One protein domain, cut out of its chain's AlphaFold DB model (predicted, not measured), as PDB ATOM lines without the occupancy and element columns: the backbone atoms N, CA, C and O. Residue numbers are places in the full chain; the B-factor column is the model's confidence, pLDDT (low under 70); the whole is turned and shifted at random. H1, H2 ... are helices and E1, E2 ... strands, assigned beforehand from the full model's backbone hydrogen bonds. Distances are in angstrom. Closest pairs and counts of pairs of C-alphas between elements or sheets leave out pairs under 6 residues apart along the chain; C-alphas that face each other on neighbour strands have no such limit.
ATOM      1  N   ILE A  33     -38.834 -10.993   0.248       70.25
ATOM      2  CA  ILE A  33     -39.988 -10.469  -0.469       70.25
ATOM      3  C   ILE A  33     -39.817 -10.829  -1.934       70.25
ATOM      4  O   ILE A  33     -38.797 -10.502  -2.530       70.25
ATOM      5  N   THR A  34     -40.823 -11.486  -2.507       77.56
ATOM      6  CA  THR A  34     -40.855 -11.844  -3.926       77.56
ATOM      7  C   THR A  34     -41.946 -11.065  -4.637       77.56
ATOM      8  O   THR A  34     -43.082 -10.975  -4.170       77.56
ATOM      9  N   TYR A  35     -41.602 -10.549  -5.805       74.62
ATOM     10  CA  TYR A  35     -42.470  -9.778  -6.669       74.62
ATOM     11  C   TYR A  35     -42.498 -10.420  -8.045       74.62
ATOM     12  O   TYR A  35     -41.451 -10.591  -8.656       74.62
ATOM     13  N   ASN A  36     -43.688 -10.752  -8.535       75.19
ATOM     14  CA  ASN A  36     -43.868 -11.225  -9.901       75.19
ATOM     15  C   ASN A  36     -44.250 -10.049 -10.793       75.19
ATOM     16  O   ASN A  36     -44.954  -9.142 -10.351       75.19
ATOM     17  N   PHE A  37     -43.814 -10.079 -12.043       73.56
ATOM     18  CA  PHE A  37     -44.183  -9.098 -13.048       73.56
ATOM     19  C   PHE A  37     -44.474  -9.769 -14.385       73.56
ATOM     20  O   PHE A  37     -43.947 -10.832 -14.709       73.56
ATOM     21  N   SER A  38     -45.324  -9.127 -15.171       74.12
ATOM     22  CA  SER A  38     -45.608  -9.498 -16.549       74.12
ATOM     23  C   SER A  38     -46.050  -8.258 -17.312       74.12
ATOM     24  O   SER A  38     -46.653  -7.361 -16.724       74.12
ATOM     25  N   ASN A  39     -45.764  -8.200 -18.611       72.06
ATOM     26  CA  ASN A  39     -46.412  -7.223 -19.483       72.06
ATOM     27  C   ASN A  39     -47.786  -7.700 -19.951       72.06
ATOM     28  O   ASN A  39     -48.139  -8.871 -19.805       72.06
ATOM     29  N   THR A  40     -48.498  -6.798 -20.628       68.06
ATOM     30  CA  THR A  40     -49.750  -7.061 -21.341       68.06
ATOM     31  C   THR A  40     -49.805  -8.388 -22.056       68.06
ATOM     32  O   THR A  40     -50.711  -9.202 -21.885       68.06
ATOM     33  N   SER A  41     -48.836  -8.574 -22.944       71.12
ATOM     34  CA  SER A  41     -48.843  -9.654 -23.904       71.12
ATOM     35  C   SER A  41     -48.318 -10.939 -23.281       71.12
ATOM     36  O   SER A  41     -48.266 -11.950 -23.974       71.12
ATOM     37  N   ASN A  42     -47.926 -10.909 -21.998       73.06
ATOM     38  CA  ASN A  42     -47.224 -11.975 -21.289       73.06
ATOM     39  C   ASN A  42     -46.005 -12.500 -22.065       73.06
ATOM     40  O   ASN A  42     -45.621 -13.659 -21.937       73.06
ATOM     41  N   THR A  43     -45.409 -11.651 -22.904       75.06
ATOM     42  CA  THR A  43     -44.196 -11.973 -23.662       75.06
ATOM     43  C   THR A  43     -42.949 -11.742 -22.831       75.06
ATOM     44  O   THR A  43     -41.943 -12.389 -23.095       75.06
ATOM     45  N   LEU A  44     -43.024 -10.833 -21.854       75.62
ATOM     46  CA  LEU A  44     -42.055 -10.657 -20.784       75.62
ATOM     47  C   LEU A  44     -42.757 -10.978 -19.468       75.62
ATOM     48  O   LEU A  44     -43.696 -10.284 -19.075       75.62
ATOM     49  N   THR A  45     -42.295 -12.021 -18.796       78.69
ATOM     50  CA  THR A  45     -42.747 -12.397 -17.454       78.69
ATOM     51  C   THR A  45     -41.542 -12.576 -16.557       78.69
ATOM     52  O   THR A  45     -40.431 -12.770 -17.041       78.69
ATOM     53  N   GLY A  46     -41.723 -12.492 -15.252       81.31
ATOM     54  CA  GLY A  46     -40.602 -12.680 -14.361       81.31
ATOM     55  C   GLY A  46     -40.940 -12.501 -12.904       81.31
ATOM     56  O   GLY A  46     -42.087 -12.279 -12.510       81.31
ATOM     57  N   SER A  47     -39.897 -12.605 -12.102       81.88
ATOM     58  CA  SER A  47     -39.934 -12.312 -10.690       81.88
ATOM     59  C   SER A  47     -38.608 -11.731 -10.232       81.88
ATOM     60  O   SER A  47     -37.560 -11.992 -10.818       81.88
ATOM     61  N   PHE A  48     -38.648 -10.962  -9.160       84.06
ATOM     62  CA  PHE A  48     -37.457 -10.601  -8.417       84.06
ATOM     63  C   PHE A  48     -37.714 -10.778  -6.930       84.06
ATOM     64  O   PHE A  48     -38.852 -10.681  -6.463       84.06
ATOM     65  N   SER A  49     -36.654 -11.069  -6.186       82.69
ATOM     66  CA  SER A  49     -36.742 -11.254  -4.744       82.69
ATOM     67  C   SER A  49     -35.500 -10.766  -4.030       82.69
ATOM     68  O   SER A  49     -34.405 -10.878  -4.572       82.69
ATOM     69  N   PHE A  50     -35.671 -10.253  -2.820       82.44
ATOM     70  CA  PHE A  50     -34.584  -9.757  -1.980       82.44
ATOM     71  C   PHE A  50     -34.959  -9.894  -0.502       82.44
ATOM     72  O   PHE A  50     -36.139 -10.016  -0.159       82.44
ATOM     73  N   ASP A  51     -33.952  -9.868   0.368       81.88
ATOM     74  CA  ASP A  51     -34.160  -9.793   1.812       81.88
ATOM     75  C   ASP A  51     -34.589  -8.372   2.192       81.88
ATOM     76  O   ASP A  51     -33.906  -7.402   1.869       81.88
ATOM     77  N   LEU A  52     -35.703  -8.236   2.908       73.81
ATOM     78  CA  LEU A  52     -36.157  -6.964   3.468       73.81
ATOM     79  C   LEU A  52     -35.070  -6.249   4.291       73.81
ATOM     80  O   LEU A  52     -35.034  -5.021   4.317       73.81
ATOM     81  N   ALA A  53     -34.184  -6.990   4.957       79.06
ATOM     82  CA  ALA A  53     -33.095  -6.389   5.721       79.06
ATOM     83  C   ALA A  53     -32.067  -5.662   4.834       79.06
ATOM     84  O   ALA A  53     -31.435  -4.723   5.310       79.06
ATOM     85  N   ALA A  54     -31.925  -6.056   3.563       80.19
ATOM     86  CA  ALA A  54     -30.977  -5.451   2.631       80.19
ATOM     87  C   ALA A  54     -31.355  -4.017   2.232       80.19
ATOM     88  O   ALA A  54     -30.475  -3.223   1.948       80.19
ATOM     89  N   VAL A  55     -32.649  -3.675   2.253       77.81
ATOM     90  CA  VAL A  55     -33.162  -2.372   1.780       77.81
ATOM     91  C   VAL A  55     -33.497  -1.398   2.910       77.81
ATOM     92  O   VAL A  55     -34.077  -0.338   2.675       77.81
ATOM     93  N   ALA A  56     -33.195  -1.767   4.157       71.12
ATOM     94  CA  ALA A  56     -33.631  -1.030   5.341       71.12
ATOM     95  C   ALA A  56     -32.972   0.357   5.477       71.12
ATOM     96  O   ALA A  56     -33.576   1.256   6.068       71.12
ATOM     97  N   ASP A  57     -31.769   0.532   4.922       77.62
ATOM     98  CA  ASP A  57     -30.942   1.724   5.139       77.62
ATOM     99  C   ASP A  57     -31.064   2.766   4.015       77.62
ATOM    100  O   ASP A  57     -31.115   3.969   4.285       77.62
ATOM    101  N   ASP A  58     -31.140   2.328   2.759       82.75
ATOM    102  CA  ASP A  58     -31.096   3.190   1.570       82.75
ATOM    103  C   ASP A  58     -32.248   2.942   0.585       82.75
ATOM    104  O   ASP A  58     -32.320   3.576  -0.471       82.75
ATOM    105  N   GLN A  59     -33.188   2.070   0.963       83.38
ATOM    106  CA  GLN A  59     -34.358   1.706   0.173       83.38
ATOM    107  C   GLN A  59     -34.031   1.012  -1.160       83.38
ATOM    108  O   GLN A  59     -34.904   0.932  -2.035       83.38
ATOM    109  N   GLN A  60     -32.815   0.491  -1.324       86.00
ATOM    110  CA  GLN A  60     -32.350  -0.162  -2.542       86.00
ATOM    111  C   GLN A  60     -31.846  -1.579  -2.240       86.00
ATOM    112  O   GLN A  60     -31.130  -1.803  -1.281       86.00
ATOM    113  N   ALA A  61     -32.225  -2.553  -3.070       86.19
ATOM    114  CA  ALA A  61     -31.604  -3.875  -3.103       86.19
ATOM    115  C   ALA A  61     -30.764  -3.990  -4.368       86.19
ATOM    116  O   ALA A  61     -31.280  -3.794  -5.471       86.19
ATOM    117  N   THR A  62     -29.502  -4.368  -4.233       90.06
ATOM    118  CA  THR A  62     -28.612  -4.683  -5.357       90.06
ATOM    119  C   THR A  62     -28.335  -6.184  -5.454       90.06
ATOM    120  O   THR A  62     -28.549  -6.939  -4.501       90.06
ATOM    121  N   ILE A  63     -27.818  -6.647  -6.601       89.25
ATOM    122  CA  ILE A  63     -27.371  -8.049  -6.760       89.25
ATOM    123  C   ILE A  63     -26.353  -8.443  -5.678       89.25
ATOM    124  O   ILE A  63     -26.397  -9.555  -5.152       89.25
ATOM    125  N   ALA A  64     -25.463  -7.518  -5.299       89.19
ATOM    126  CA  ALA A  64     -24.457  -7.746  -4.261       89.19
ATOM    127  C   ALA A  64     -25.071  -7.990  -2.871       89.19
ATOM    128  O   ALA A  64     -24.467  -8.669  -2.042       89.19
ATOM    129  N   GLU A  65     -26.278  -7.478  -2.638       88.19
ATOM    130  CA  GLU A  65     -27.024  -7.604  -1.382       88.19
ATOM    131  C   GLU A  65     -28.039  -8.755  -1.415       88.19
ATOM    132  O   GLU A  65     -28.824  -8.937  -0.486       88.19
ATOM    133  N   GLY A  66     -28.005  -9.577  -2.468       85.69
ATOM    134  CA  GLY A  66     -28.837 -10.770  -2.588       85.69
ATOM    135  C   GLY A  66     -30.140 -10.561  -3.354       85.69
ATOM    136  O   GLY A  66     -31.024 -11.416  -3.259       85.69
ATOM    137  N   LEU A  67     -30.262  -9.478  -4.130       88.12
ATOM    138  CA  LEU A  67     -31.308  -9.370  -5.144       88.12
ATOM    139  C   LEU A  67     -31.161 -10.519  -6.150       88.12
ATOM    140  O   LEU A  67     -30.116 -10.698  -6.771       88.12
ATOM    141  N   LYS A  68     -32.234 -11.285  -6.313       89.25
ATOM    142  CA  LYS A  68     -32.364 -12.353  -7.307       89.25
ATOM    143  C   LYS A  68     -33.371 -11.940  -8.348       89.25
ATOM    144  O   LYS A  68     -34.433 -11.420  -7.992       89.25
ATOM    145  N   ILE A  69     -33.065 -12.213  -9.606       86.88
ATOM    146  CA  ILE A  69     -33.888 -11.806 -10.736       86.88
ATOM    147  C   ILE A  69     -34.105 -13.006 -11.640       86.88
ATOM    148  O   ILE A  69     -33.201 -13.779 -11.942       86.88
ATOM    149  N   PHE A  70     -35.338 -13.144 -12.096       88.44
ATOM    150  CA  PHE A  70     -35.716 -14.083 -13.128       88.44
ATOM    151  C   PHE A  70     -36.633 -13.365 -14.102       88.44
ATOM    152  O   PHE A  70     -37.674 -12.847 -13.705       88.44
ATOM    153  N   ALA A  71     -36.280 -13.353 -15.377       85.62
ATOM    154  CA  ALA A  71     -37.124 -12.813 -16.424       85.62
ATOM    155  C   ALA A  71     -37.118 -13.754 -17.624       85.62
ATOM    156  O   ALA A  71     -36.066 -14.190 -18.076       85.62
ATOM    157  N   GLU A  72     -38.290 -14.055 -18.158       84.25
ATOM    158  CA  GLU A  72     -38.469 -14.795 -19.394       84.25
ATOM    159  C   GLU A  72     -39.006 -13.851 -20.465       84.25
ATOM    160  O   GLU A  72     -40.081 -13.270 -20.305       84.25
ATOM    161  N   TYR A  73     -38.266 -13.719 -21.565       82.88
ATOM    162  CA  TYR A  73     -38.674 -12.950 -22.735       82.88
ATOM    163  C   TYR A  73     -38.491 -13.766 -24.010       82.88
ATOM    164  O   TYR A  73     -37.383 -14.201 -24.321       82.88
ATOM    165  N   ASN A  74     -39.573 -13.965 -24.771       81.94
ATOM    166  CA  ASN A  74     -39.559 -14.743 -26.021       81.94
ATOM    167  C   ASN A  74     -38.890 -16.133 -25.879       81.94
ATOM    168  O   ASN A  74     -38.157 -16.573 -26.767       81.94
ATOM    169  N   GLY A  75     -39.121 -16.818 -24.753       82.44
ATOM    170  CA  GLY A  75     -38.551 -18.138 -24.455       82.44
ATOM    171  C   GLY A  75     -37.066 -18.135 -24.067       82.44
ATOM    172  O   GLY A  75     -36.472 -19.206 -23.943       82.44
ATOM    173  N   GLN A  76     -36.452 -16.962 -23.888       84.56
ATOM    174  CA  GLN A  76     -35.117 -16.811 -23.304       84.56
ATOM    175  C   GLN A  76     -35.230 -16.386 -21.844       84.56
ATOM    176  O   GLN A  76     -36.083 -15.569 -21.505       84.56
ATOM    177  N   ILE A  77     -34.354 -16.931 -21.003       88.44
ATOM    178  CA  ILE A  77     -34.298 -16.643 -19.570       88.44
ATOM    179  C   ILE A  77     -33.128 -15.699 -19.304       88.44
ATOM    180  O   ILE A  77     -32.024 -15.947 -19.785       88.44
ATOM    181  N   PHE A  78     -33.390 -14.672 -18.504       86.56
ATOM    182  CA  PHE A  78     -32.441 -13.674 -18.032       86.56
ATOM    183  C   PHE A  78     -32.443 -13.658 -16.502       86.56
ATOM    184  O   PHE A  78     -33.502 -13.761 -15.873       86.56
ATOM    185  N   THR A  79     -31.263 -13.540 -15.905       90.50
ATOM    186  CA  THR A  79     -31.057 -13.531 -14.451       90.50
ATOM    187  C   THR A  79     -30.076 -12.438 -14.039       90.50
ATOM    188  O   THR A  79     -29.577 -11.681 -14.871       90.50
ATOM    189  N   GLU A  80     -29.748 -12.358 -12.751       88.31
ATOM    190  CA  GLU A  80     -28.691 -11.478 -12.237       88.31
ATOM    191  C   GLU A  80     -27.317 -11.635 -12.922       88.31
ATOM    192  O   GLU A  80     -26.479 -10.741 -12.832       88.31
ATOM    193  N   ALA A  81     -27.065 -12.750 -13.616       89.25
ATOM    194  CA  ALA A  81     -25.825 -12.947 -14.365       89.25
ATOM    195  C   ALA A  81     -25.747 -12.090 -15.642       89.25
ATOM    196  O   ALA A  81     -24.644 -11.828 -16.128       89.25
ATOM    197  N   ASP A  82     -26.895 -11.669 -16.180       87.94
ATOM    198  CA  ASP A  82     -26.989 -10.914 -17.431       87.94
ATOM    199  C   ASP A  82     -26.854  -9.398 -17.222       87.94
ATOM    200  O   ASP A  82     -26.468  -8.686 -18.150       87.94
ATOM    201  N   ASP A  83     -27.120  -8.910 -16.005       83.50
ATOM    202  CA  ASP A  83     -26.974  -7.503 -15.625       83.50
ATOM    203  C   ASP A  83     -26.455  -7.366 -14.185       83.50
ATOM    204  O   ASP A  83     -27.191  -7.481 -13.203       83.50
ATOM    205  N   SER A  84     -25.160  -7.066 -14.062       85.06
ATOM    206  CA  SER A  84     -24.491  -6.885 -12.771       85.06
ATOM    207  C   SER A  84     -24.833  -5.569 -12.069       85.06
ATOM    208  O   SER A  84     -24.459  -5.391 -10.907       85.06
ATOM    209  N   LEU A  85     -25.508  -4.644 -12.753       85.19
ATOM    210  CA  LEU A  85     -25.914  -3.342 -12.221       85.19
ATOM    211  C   LEU A  85     -27.393  -3.317 -11.818       85.19
ATOM    212  O   LEU A  85     -27.910  -2.268 -11.420       85.19
ATOM    213  N   ALA A  86     -28.069  -4.460 -11.906       85.94
ATOM    214  CA  ALA A  86     -29.474  -4.557 -11.586       85.94
ATOM    215  C   ALA A  86     -29.770  -4.227 -10.116       85.94
ATOM    216  O   ALA A  86     -29.042  -4.610  -9.193       85.94
ATOM    217  N   SER A  87     -30.871  -3.512  -9.899       87.06
ATOM    218  CA  SER A  87     -31.284  -3.044  -8.574       87.06
ATOM    219  C   SER A  87     -32.796  -2.905  -8.458       87.06
ATOM    220  O   SER A  87     -33.492  -2.714  -9.451       87.06
ATOM    221  N   VAL A  88     -33.322  -2.987  -7.239       82.31
ATOM    222  CA  VAL A  88     -34.734  -2.741  -6.931       82.31
ATOM    223  C   VAL A  88     -34.835  -1.631  -5.903       82.31
ATOM    224  O   VAL A  88     -34.211  -1.703  -4.853       82.31
ATOM    225  N   PHE A  89     -35.667  -0.637  -6.180       81.44
ATOM    226  CA  PHE A  89     -36.017   0.416  -5.237       81.44
ATOM    227  C   PHE A  89     -37.337   0.099  -4.532       81.44
ATOM    228  O   PHE A  89     -38.291  -0.389  -5.142       81.44
ATOM    229  N   THR A  90     -37.405   0.409  -3.244       76.19
ATOM    230  CA  THR A  90     -38.522   0.079  -2.346       76.19
ATOM    231  C   THR A  90     -38.848   1.255  -1.422       76.19
ATOM    232  O   THR A  90     -38.179   2.279  -1.471       76.19
ATOM    233  N   ASP A  91     -39.873   1.168  -0.572       74.19
ATOM    234  CA  ASP A  91     -39.998   2.064   0.583       74.19
ATOM    235  C   ASP A  91     -39.138   1.598   1.774       74.19
ATOM    236  O   ASP A  91     -38.592   0.501   1.776       74.19
ATOM    237  N   PHE A  92     -39.060   2.399   2.841       73.38
ATOM    238  CA  PHE A  92     -38.398   2.016   4.103       73.38
ATOM    239  C   PHE A  92     -39.006   0.775   4.796       73.38
ATOM    240  O   PHE A  92     -38.551   0.372   5.864       73.38
ATOM    241  N   SER A  93     -40.062   0.181   4.233       71.00
ATOM    242  CA  SER A  93     -40.650  -1.088   4.665       71.00
ATOM    243  C   SER A  93     -40.384  -2.241   3.684       71.00
ATOM    244  O   SER A  93     -41.001  -3.300   3.816       71.00
ATOM    245  N   GLY A  94     -39.496  -2.035   2.701       70.44
ATOM    246  CA  GLY A  94     -39.160  -2.951   1.603       70.44
ATOM    247  C   GLY A  94     -40.329  -3.282   0.684       70.44
ATOM    248  O   GLY A  94     -40.317  -4.283  -0.042       70.44
ATOM    249  N   ARG A  95     -41.368  -2.449   0.716       73.69
ATOM    250  CA  ARG A  95     -42.548  -2.581  -0.125       73.69
ATOM    251  C   ARG A  95     -42.425  -1.687  -1.340       73.69
ATOM    252  O   ARG A  95     -42.005  -0.539  -1.253       73.69
ATOM    253  N   ILE A  96     -42.854  -2.206  -2.482       70.81
ATOM    254  CA  ILE A  96     -43.070  -1.373  -3.661       70.81
ATOM    255  C   ILE A  96     -44.375  -0.605  -3.449       70.81
ATOM    256  O   ILE A  96     -45.454  -1.197  -3.360       70.81
ATOM    257  N   VAL A  97     -44.283   0.720  -3.321       60.31
ATOM    258  CA  VAL A  97     -45.452   1.579  -3.099       60.31
ATOM    259  C   VAL A  97     -46.209   1.721  -4.414       60.31
ATOM    260  O   VAL A  97     -45.689   2.272  -5.382       60.31
ATOM    261  N   ASN A  98     -47.453   1.236  -4.439       53.53
ATOM    262  CA  ASN A  98     -48.343   1.314  -5.598       53.53
ATOM    263  C   ASN A  98     -48.389   2.735  -6.186       53.53
ATOM    264  O   ASN A  98     -49.042   3.624  -5.638       53.53
ATOM    265  N   GLY A  99     -47.735   2.922  -7.334       49.88
ATOM    266  CA  GLY A  99     -47.850   4.130  -8.151       49.88
ATOM    267  C   GLY A  99     -47.020   5.333  -7.702       49.88
ATOM    268  O   GLY A  99     -47.297   6.435  -8.170       49.88
ATOM    269  N   GLN A 100     -46.023   5.167  -6.827       44.22
ATOM    270  CA  GLN A 100     -45.078   6.243  -6.496       44.22
ATOM    271  C   GLN A 100     -43.625   5.748  -6.595       44.22
ATOM    272  O   GLN A 100     -43.003   5.380  -5.608       44.22
ATOM    273  N   PHE A 101     -43.108   5.764  -7.827       47.84
ATOM    274  CA  PHE A 101     -41.699   6.006  -8.181       47.84
ATOM    275  C   PHE A 101     -40.586   5.057  -7.677       47.84
ATOM    276  O   PHE A 101     -39.424   5.446  -7.730       47.84
ATOM    277  N   LEU A 102     -40.869   3.821  -7.242       53.41
ATOM    278  CA  LEU A 102     -39.834   2.877  -6.767       53.41
ATOM    279  C   LEU A 102     -40.064   1.480  -7.391       53.41
ATOM    280  O   LEU A 102     -41.179   0.968  -7.319       53.41
ATOM    281  N   GLY A 103     -39.060   0.897  -8.070       63.31
ATOM    282  CA  GLY A 103     -39.202  -0.334  -8.873       63.31
ATOM    283  C   GLY A 103     -37.885  -1.042  -9.239       63.31
ATOM    284  O   GLY A 103     -36.822  -0.650  -8.768       63.31
ATOM    285  N   LEU A 104     -37.967  -2.098 -10.067       77.44
ATOM    286  CA  LEU A 104     -36.822  -2.846 -10.617       77.44
ATOM    287  C   LEU A 104     -36.171  -2.061 -11.765       77.44
ATOM    288  O   LEU A 104     -36.873  -1.647 -12.682       77.44
ATOM    289  N   ASN A 105     -34.849  -1.918 -11.721       79.50
ATOM    290  CA  ASN A 105     -33.992  -1.473 -12.809       79.50
ATOM    291  C   ASN A 105     -33.158  -2.667 -13.291       79.50
ATOM    292  O   ASN A 105     -32.276  -3.136 -12.569       79.50
ATOM    293  N   PHE A 106     -33.473  -3.173 -14.482       77.69
ATOM    294  CA  PHE A 106     -32.792  -4.305 -15.114       77.69
ATOM    295  C   PHE A 106     -32.707  -4.042 -16.613       77.69
ATOM    296  O   PHE A 106     -33.743  -3.902 -17.275       77.69
ATOM    297  N   VAL A 107     -31.489  -3.938 -17.136       78.06
ATOM    298  CA  VAL A 107     -31.220  -3.537 -18.515       78.06
ATOM    299  C   VAL A 107     -30.386  -4.604 -19.198       78.06
ATOM    300  O   VAL A 107     -29.167  -4.666 -19.069       78.06
ATOM    301  N   VAL A 108     -31.060  -5.392 -20.026       70.69
ATOM    302  CA  VAL A 108     -30.407  -6.302 -20.968       70.69
ATOM    303  C   VAL A 108     -30.600  -5.778 -22.391       70.69
ATOM    304  O   VAL A 108     -31.536  -5.017 -22.647       70.69
ATOM    305  N   PRO A 109     -29.750  -6.159 -23.361       71.88
ATOM    306  CA  PRO A 109     -29.875  -5.703 -24.750       71.88
ATOM    307  C   PRO A 109     -31.272  -5.888 -25.378       71.88
ATOM    308  O   PRO A 109     -31.585  -5.248 -26.380       71.88
ATOM    309  N   GLN A 110     -32.092  -6.781 -24.818       66.00
ATOM    310  CA  GLN A 110     -33.391  -7.206 -25.329       66.00
ATOM    311  C   GLN A 110     -34.586  -6.465 -24.707       66.00
ATOM    312  O   GLN A 110     -35.594  -6.297 -25.391       66.00
ATOM    313  N   PHE A 111     -34.507  -6.040 -23.443       64.44
ATOM    314  CA  PHE A 111     -35.552  -5.266 -22.770       64.44
ATOM    315  C   PHE A 111     -34.978  -4.492 -21.580       64.44
ATOM    316  O   PHE A 111     -33.971  -4.874 -20.987       64.44
ATOM    317  N   SER A 112     -35.658  -3.406 -21.221       65.62
ATOM    318  CA  SER A 112     -35.359  -2.617 -20.032       65.62
ATOM    319  C   SER A 112     -36.608  -2.540 -19.166       65.62
ATOM    320  O   SER A 112     -37.691  -2.221 -19.667       65.62
ATOM    321  N   VAL A 113     -36.473  -2.871 -17.885       62.22
ATOM    322  CA  VAL A 113     -37.529  -2.677 -16.887       62.22
ATOM    323  C   VAL A 113     -37.181  -1.397 -16.141       62.22
ATOM    324  O   VAL A 113     -36.180  -1.368 -15.432       62.22
ATOM    325  N   VAL A 114     -37.955  -0.325 -16.360       59.53
ATOM    326  CA  VAL A 114     -37.760   0.982 -15.709       59.53
ATOM    327  C   VAL A 114     -39.099   1.521 -15.210       59.53
ATOM    328  O   VAL A 114     -40.130   1.391 -15.869       59.53
TER     329      VAL A 114
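What this domain is: This is residues 33 to 114 of the 164 residues of an uncharacterized protein of Trichormus variabilis NIES-23 (UniProt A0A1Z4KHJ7). Two sheets of four short strands each lie face to face as a small sandwich, with the strands of one crossing those of the other at 61 degrees. The short helix H1 sits at one end, where the chain passes from E2 to E3, and a loop of residues 90 to 103 joins E6 to E7. The printed part has 82 residues, with one named helix and eight named strands in the order E1 E2 H1 E3 E4 E5 E6 E7 E8, and its class is mostly strand. The sheets run E1 - E2 - E4 - E5 and E3 - E6 - E7 - E8, both all antiparallel. The whole is compact, with a radius of gyration of the C-alphas of 12.2 A and spans of 36 by 26 by 17 A.

Where its parts are: Find C-alpha 33 at (-39.988, -10.469, -0.469); from there E1 runs to residue 38, 17.1 A away. E2, residues 44 to 51, is the longest strand at 24.0 A and ends at C-alpha 51, (-34.160, -9.793, 1.812). H1 follows at once, residues 52 to 55, 5.7 A long. Then come E3, residues 60 to 62, 6.5 A; E4, residues 68 to 73, 16.7 A; E5, residues 76 to 79, 10.3 A; and E6, residues 87 to 89, 6.7 A. E7, residues 104 to 108, spans 12.7 A, and E8, residues 111 to 113, spans 6.7 A and ends at C-alpha 113, (-37.529, -2.677, -16.887).

How they stand to each other: Begin with the hairpin of E1 and E2, where N 35 and O 48 are 2.8 A apart, within hydrogen-bond range. On E2's other side is E4, antiparallel at 179 degrees, with N 72 and O 45 at 2.7 A. E4 and E5 form a hairpin, with N 78 and O 71 at 2.8 A. In the second sheet, look for N 61 of E3 and O 88 of E6 at 2.8 A. The hairpin of E6 and E7 has N 105 and O 87 at 2.8 A, and that of E7 and E8 has N 113 and O 106 at 3.0 A. E7 pairs in a staggered way, with E6 over residues 104 to 105 and with E8 over 106 to 108. The parts of the two sheets that face each other are 10.2 A apart, centre to centre. H1 only grazes the second sheet; its closest C-alpha pair with E3 is Val 55 and Ala 61, 5.3 A. H1 is too short for an O i to N i+4 pair, and its one O i to N i+3 pair is within range.

The domain as a whole: The C-alphas of Asp 57 and Gly 75 are the two farthest apart, at 36.4 A. The printed part has no cut. The link from E6 to E7, 14 residues, is long. The mean pLDDT of the printed part is 77.1; look for values under 70 at residue 40, residues 97 to 103 and residues 110 to 114.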